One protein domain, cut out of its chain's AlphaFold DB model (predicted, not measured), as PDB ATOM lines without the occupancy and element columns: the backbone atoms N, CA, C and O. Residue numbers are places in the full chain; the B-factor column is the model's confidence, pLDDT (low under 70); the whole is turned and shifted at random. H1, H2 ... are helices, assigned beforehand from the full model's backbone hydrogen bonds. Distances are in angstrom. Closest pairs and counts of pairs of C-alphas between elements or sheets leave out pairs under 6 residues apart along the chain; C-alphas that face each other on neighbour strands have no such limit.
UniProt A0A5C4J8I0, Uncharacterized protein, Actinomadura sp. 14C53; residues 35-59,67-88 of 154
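This is residues 35 to 59 and 67 to 88 of the 154 residues of an uncharacterized protein of Actinomadura sp. 14C53 (UniProt A0A5C4J8I0). Two helices pack on each other at a steep angle, the shorter H2 on residues 43 to 47 of the longer H1, and the stretch after H1 folds back along it, so that Pro 59 lies beyond the middle of H1 towards its first residues. The printed part has 47 residues with two named helices, H1 then H2, and no named strand; its class is all helix. It is compact, with a radius of gyration of the C-alphas of 10.0 A, and spans 29 by 20 by 14 A.

H1 holds residues 35 to 49, 21.5 A from C-alpha 35 at (25.382, 41.700, 130.866) to C-alpha 49. H2 holds residues 75 to 84, 14.0 A long, and ends with C-alpha 84 at (21.459, 25.207, 135.349).

H1 touches H2 with residues 43 to 47 alone; the closest C-alphas, those of Leu 47 and Ala 80, are 5.5 A apart. They run opposite ways at a steep tilt of 49 degrees. In H1 and H2 every O i to N i+4 pair is within hydrogen-bond range.

The C-alphas farthest apart, those of Pro 59 and Pro 75, are 29.5 A apart. Residues 60 to 66, in the link across the cut, are not printed; C-alphas 59 and 67 are 13.0 A apart. The pLDDT is under 70 at residues 35 to 36, 54 to 59, 67 to 74 and 88.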
ATOM      1  N   ALA A  35      25.772  42.456 129.682       68.56
ATOM      2  CA  ALA A  35      25.382  41.700 130.866       68.56
ATOM      3  C   ALA A  35      24.382  40.570 130.548       68.56
ATOM      4  O   ALA A  35      24.574  39.452 131.037       68.56
ATOM      5  N   GLU A  36      23.383  40.812 129.690       64.62
ATOM      6  CA  GLU A  36      22.498  39.752 129.182       64.62
ATOM      7  C   GLU A  36      23.281  38.696 128.401       64.62
ATOM      8  O   GLU A  36      23.113  37.500 128.640       64.62
ATOM      9  N   TYR A  37      24.189  39.119 127.516       72.50
ATOM     10  CA  TYR A  37      25.007  38.190 126.735       72.50
ATOM     11  C   TYR A  37      25.891  37.313 127.635       72.50
ATOM     12  O   TYR A  37      25.912  36.091 127.483       72.50
ATOM     13  N   ASP A  38      26.572  37.911 128.618       75.75
ATOM     14  CA  ASP A  38      27.416  37.172 129.564       75.75
ATOM     15  C   ASP A  38      26.597  36.171 130.406       75.75
ATOM     16  O   ASP A  38      27.100  35.101 130.764       75.75
ATOM     17  N   SER A  39      25.334  36.485 130.716       72.62
ATOM     18  CA  SER A  39      24.424  35.590 131.446       72.62
ATOM     19  C   SER A  39      23.947  34.429 130.568       72.62
ATOM     20  O   SER A  39      24.008  33.271 130.983       72.62
ATOM     21  N   MET A  40      23.588  34.710 129.313       72.88
ATOM     22  CA  MET A  40      23.206  33.698 128.327       72.88
ATOM     23  C   MET A  40      24.358  32.721 128.029       72.88
ATOM     24  O   MET A  40      24.148  31.509 127.988       72.88
ATOM     25  N   VAL A  41      25.595  33.220 127.907       80.38
ATOM     26  CA  VAL A  41      26.794  32.384 127.715       80.38
ATOM     27  C   VAL A  41      27.026  31.451 128.905       80.38
ATOM     28  O   VAL A  41      27.308  30.271 128.705       80.38
ATOM     29  N   LYS A  42      26.885  31.933 130.148       82.69
ATOM     30  CA  LYS A  42      27.052  31.092 131.351       82.69
ATOM     31  C   LYS A  42      25.998  29.992 131.438       82.69
ATOM     32  O   LYS A  42      26.331  28.861 131.798       82.69
ATOM     33  N   PHE A  43      24.752  30.310 131.097       80.50
ATOM     34  CA  PHE A  43      23.684  29.320 131.026       80.50
ATOM     35  C   PHE A  43      23.985  28.253 129.973       80.50
ATOM     36  O   PHE A  43      23.957  27.061 130.277       80.50
ATOM     37  N   ALA A  44      24.375  28.668 128.767       80.56
ATOM     38  CA  ALA A  44      24.686  27.739 127.690       80.56
ATOM     39  C   ALA A  44      25.888  26.839 127.993       80.56
ATOM     40  O   ALA A  44      25.835  25.635 127.765       80.56
ATOM     41  N   GLN A  45      26.940  27.389 128.600       82.38
ATOM     42  CA  GLN A  45      28.078  26.598 129.072       82.38
ATOM     43  C   GLN A  45      27.674  25.562 130.127       82.38
ATOM     44  O   GLN A  45      28.264  24.485 130.194       82.38
ATOM     45  N   CYS A  46      26.687  25.873 130.970       85.31
ATOM     46  CA  CYS A  46      26.152  24.909 131.920       85.31
ATOM     47  C   CYS A  46      25.394  23.789 131.196       85.31
ATOM     48  O   CYS A  46      25.681  22.616 131.418       85.31
ATOM     49  N   LEU A  47      24.509  24.131 130.263       83.94
ATOM     50  CA  LEU A  47      23.759  23.154 129.471       83.94
ATOM     51  C   LEU A  47      24.677  22.212 128.674       83.94
ATOM     52  O   LEU A  47      24.497  20.996 128.730       83.94
ATOM     53  N   GLN A  48      25.733  22.745 128.055       84.06
ATOM     54  CA  GLN A  48      26.756  21.955 127.356       84.06
ATOM     55  C   GLN A  48      27.445  20.944 128.282       84.06
ATOM     56  O   GLN A  48      27.658  19.795 127.894       84.06
ATOM     57  N   LYS A  49      27.733  21.317 129.541       84.19
ATOM     58  CA  LYS A  49      28.273  20.380 130.550       84.19
ATOM     59  C   LYS A  49      27.295  19.265 130.916       84.19
ATOM     60  O   LYS A  49      27.733  18.189 131.312       84.19
ATOM     61  N   HIS A  50      25.999  19.520 130.785       83.06
ATOM     62  CA  HIS A  50      24.937  18.546 131.017       83.06
ATOM     63  C   HIS A  50      24.516  17.796 129.738       83.06
ATOM     64  O   HIS A  50      23.520  17.078 129.753       83.06
ATOM     65  N   GLY A  51      25.297  17.906 128.654       75.69
ATOM     66  CA  GLY A  51      25.093  17.148 127.416       75.69
ATOM     67  C   GLY A  51      24.061  17.753 126.467       75.69
ATOM     68  O   GLY A  51      23.634  17.085 125.529       75.69
ATOM     69  N   VAL A  52      23.658  19.000 126.705       77.00
ATOM     70  CA  VAL A  52      22.747  19.743 125.839       77.00
ATOM     71  C   VAL A  52      23.557  20.670 124.940       77.00
ATOM     72  O   VAL A  52      24.205  21.602 125.417       77.00
ATOM     73  N   ASP A  53      23.491  20.437 123.633       71.88
ATOM     74  CA  ASP A  53      24.122  21.314 122.652       71.88
ATOM     75  C   ASP A  53      23.273  22.573 122.437       71.88
ATOM     76  O   ASP A  53      22.099  22.504 122.067       71.88
ATOM     77  N   VAL A  54      23.869  23.729 122.715       68.50
ATOM     78  CA  VAL A  54      23.241  25.044 122.574       68.50
ATOM     79  C   VAL A  54      24.176  25.960 121.804       68.50
ATOM     80  O   VAL A  54      25.312  26.202 122.217       68.50
ATOM     81  N   ASP A  55      23.671  26.485 120.692       66.00
ATOM     82  CA  ASP A  55      24.363  27.475 119.873       66.00
ATOM     83  C   ASP A  55      24.021  28.883 120.382       66.00
ATOM     84  O   ASP A  55      22.847  29.260 120.459       66.00
ATOM     85  N   ILE A  56      25.045  29.643 120.780       63.00
ATOM     86  CA  ILE A  56      24.894  31.035 121.214       63.00
ATOM     87  C   ILE A  56      25.158  31.953 120.014       63.00
ATOM     88  O   ILE A  56      26.304  32.020 119.554       63.00
ATOM     89  N   PRO A  57      24.159  32.713 119.528       58.97
ATOM     90  CA  PRO A  57      24.388  33.674 118.459       58.97
ATOM     91  C   PRO A  57      25.346  34.776 118.924       58.97
ATOM     92  O   PRO A  57      25.255  35.278 120.044       58.97
ATOM     93  N   ALA A  58      26.268  35.172 118.044       58.03
ATOM     94  CA  ALA A  58      27.235  36.235 118.319       58.03
ATOM     95  C   ALA A  58      26.541  37.570 118.683       58.03
ATOM     96  O   ALA A  58      25.457  37.865 118.164       58.03
ATOM     97  N   PRO A  59      27.165  38.421 119.521       55.44
ATOM     98  CA  PRO A  59      26.558  39.667 119.977       55.44
ATOM     99  C   PRO A  59      26.228  40.590 118.793       55.44
ATOM    100  O   PRO A  59      27.116  41.010 118.053       55.44
ATOM    101  N   PRO A  67      17.912  30.121 121.645       47.41
ATOM    102  CA  PRO A  67      19.008  29.218 121.265       47.41
ATOM    103  C   PRO A  67      18.370  27.909 120.861       47.41
ATOM    104  O   PRO A  67      17.589  27.424 121.672       47.41
ATOM    105  N   ARG A  68      18.540  27.461 119.600       47.50
ATOM    106  CA  ARG A  68      17.737  26.368 119.027       47.50
ATOM    107  C   ARG A  68      17.740  25.241 120.038       47.50
ATOM    108  O   ARG A  68      18.739  24.542 120.154       47.50
ATOM    109  N   LEU A  69      16.660  25.158 120.812       51.06
ATOM    110  CA  LEU A  69      16.588  24.275 121.952       51.06
ATOM    111  C   LEU A  69      16.520  22.913 121.305       51.06
ATOM    112  O   LEU A  69      15.480  22.547 120.756       51.06
ATOM    113  N   ALA A  70      17.667  22.244 121.235       48.53
ATOM    114  CA  ALA A  70      17.764  20.889 120.755       48.53
ATOM    115  C   ALA A  70      16.808  20.086 121.636       48.53
ATOM    116  O   ALA A  70      17.089  19.871 122.807       48.53
ATOM    117  N   ASN A  71      15.618  19.817 121.094       50.47
ATOM    118  CA  ASN A  71      14.487  19.181 121.757       50.47
ATOM    119  C   ASN A  71      14.279  19.594 123.226       50.47
ATOM    120  O   ASN A  71      14.713  18.921 124.155       50.47
ATOM    121  N   THR A  72      13.443  20.607 123.465       55.97
ATOM    122  CA  THR A  72      12.888  20.889 124.811       55.97
ATOM    123  C   THR A  72      12.135  19.706 125.438       55.97
ATOM    124  O   THR A  72      11.800  19.733 126.621       55.97
ATOM    125  N   SER A  73      11.851  18.673 124.642       56.72
ATOM    126  CA  SER A  73      11.199  17.429 125.052       56.72
ATOM    127  C   SER A  73      12.176  16.353 125.547       56.72
ATOM    128  O   SER A  73      11.719  15.319 126.031       56.72
ATOM    129  N   ASP A  74      13.496  16.559 125.440       68.25
ATOM    130  CA  ASP A  74      14.472  15.583 125.922       68.25
ATOM    131  C   ASP A  74      14.562  15.591 127.461       68.25
ATOM    132  O   ASP A  74      14.663  16.657 128.080       68.25
ATOM    133  N   PRO A  75      14.605  14.420 128.121       74.06
ATOM    134  CA  PRO A  75      14.803  14.350 129.571       74.06
ATOM    135  C   PRO A  75      16.154  14.955 129.989       74.06
ATOM    136  O   PRO A  75      16.278  15.524 131.074       74.06
ATOM    137  N   THR A  76      17.151  14.900 129.100       74.56
ATOM    138  CA  THR A  76      18.453  15.556 129.268       74.56
ATOM    139  C   THR A  76      18.312  17.076 129.331       74.56
ATOM    140  O   THR A  76      18.952  17.703 130.172       74.56
ATOM    141  N   TRP A  77      17.429  17.669 128.516       75.56
ATOM    142  CA  TRP A  77      17.137  19.104 128.556       75.56
ATOM    143  C   TRP A  77      16.532  19.510 129.903       75.56
ATOM    144  O   TRP A  77      17.007  20.450 130.532       75.56
ATOM    145  N   GLN A  78      15.531  18.772 130.387       75.06
ATOM    146  CA  GLN A  78      14.858  19.074 131.657       75.06
ATOM    147  C   GLN A  78      15.810  18.954 132.856       75.06
ATOM    148  O   GLN A  78      15.844  19.831 133.721       75.06
ATOM    149  N   ALA A  79      16.630  17.900 132.888       80.06
ATOM    150  CA  ALA A  79      17.634  17.709 133.931       80.06
ATOM    151  C   ALA A  79      18.711  18.808 133.900       80.06
ATOM    152  O   ALA A  79      19.085  19.342 134.948       80.06
ATOM    153  N   ALA A  80      19.180  19.176 132.704       80.12
ATOM    154  CA  ALA A  80      20.144  20.252 132.512       80.12
ATOM    155  C   ALA A  80      19.557  21.612 132.905       80.12
ATOM    156  O   ALA A  80      20.203  22.369 133.621       80.12
ATOM    157  N   GLN A  81      18.314  21.906 132.518       75.12
ATOM    158  CA  GLN A  81      17.623  23.140 132.887       75.12
ATOM    159  C   GLN A  81      17.484  23.254 134.406       75.12
ATOM    160  O   GLN A  81      17.819  24.294 134.963       75.12
ATOM    161  N   ALA A  82      17.077  22.183 135.094       78.94
ATOM    162  CA  ALA A  82      16.976  22.175 136.553       78.94
ATOM    163  C   ALA A  82      18.340  22.396 137.236       78.94
ATOM    164  O   ALA A  82      18.439  23.175 138.186       78.94
ATOM    165  N   ALA A  83      19.406  21.762 136.736       82.31
ATOM    166  CA  ALA A  83      20.761  21.939 137.261       82.31
ATOM    167  C   ALA A  83      21.323  23.348 136.987       82.31
ATOM    168  O   ALA A  83      22.035  23.916 137.819       82.31
ATOM    169  N   CYS A  84      20.965  23.925 135.841       82.56
ATOM    170  CA  CYS A  84      21.459  25.207 135.349       82.56
ATOM    171  C   CYS A  84      20.525  26.389 135.643       82.56
ATOM    172  O   CYS A  84      20.874  27.517 135.305       82.56
ATOM    173  N   ALA A  85      19.386  26.177 136.310       75.81
ATOM    174  CA  ALA A  85      18.363  27.198 136.564       75.81
ATOM    175  C   ALA A  85      18.912  28.438 137.285       75.81
ATOM    176  O   ALA A  85      18.475  29.554 137.037       75.81
ATOM    177  N   LYS A  86      19.930  28.265 138.138       77.75
ATOM    178  CA  LYS A  86      20.601  29.375 138.838       77.75
ATOM    179  C   LYS A  86      21.429  30.281 137.925       77.75
ATOM    180  O   LYS A  86      21.801  31.376 138.332       77.75
ATOM    181  N   LEU A  87      21.795  29.777 136.751       72.38
ATOM    182  CA  LEU A  87      22.588  30.471 135.740       72.38
ATOM    183  C   LEU A  87      21.731  30.933 134.568       72.38
ATOM    184  O   LEU A  87      22.248  31.667 133.730       72.38
ATOM    185  N   ALA A  88      20.471  30.489 134.500       65.31
ATOM    186  CA  ALA A  88      19.543  30.944 133.486       65.31
ATOM    187  C   ALA A  88      19.482  32.475 133.538       65.31
ATOM    188  O   ALA A  88      19.376  33.031 134.640       65.31
TER     189      ALA A  88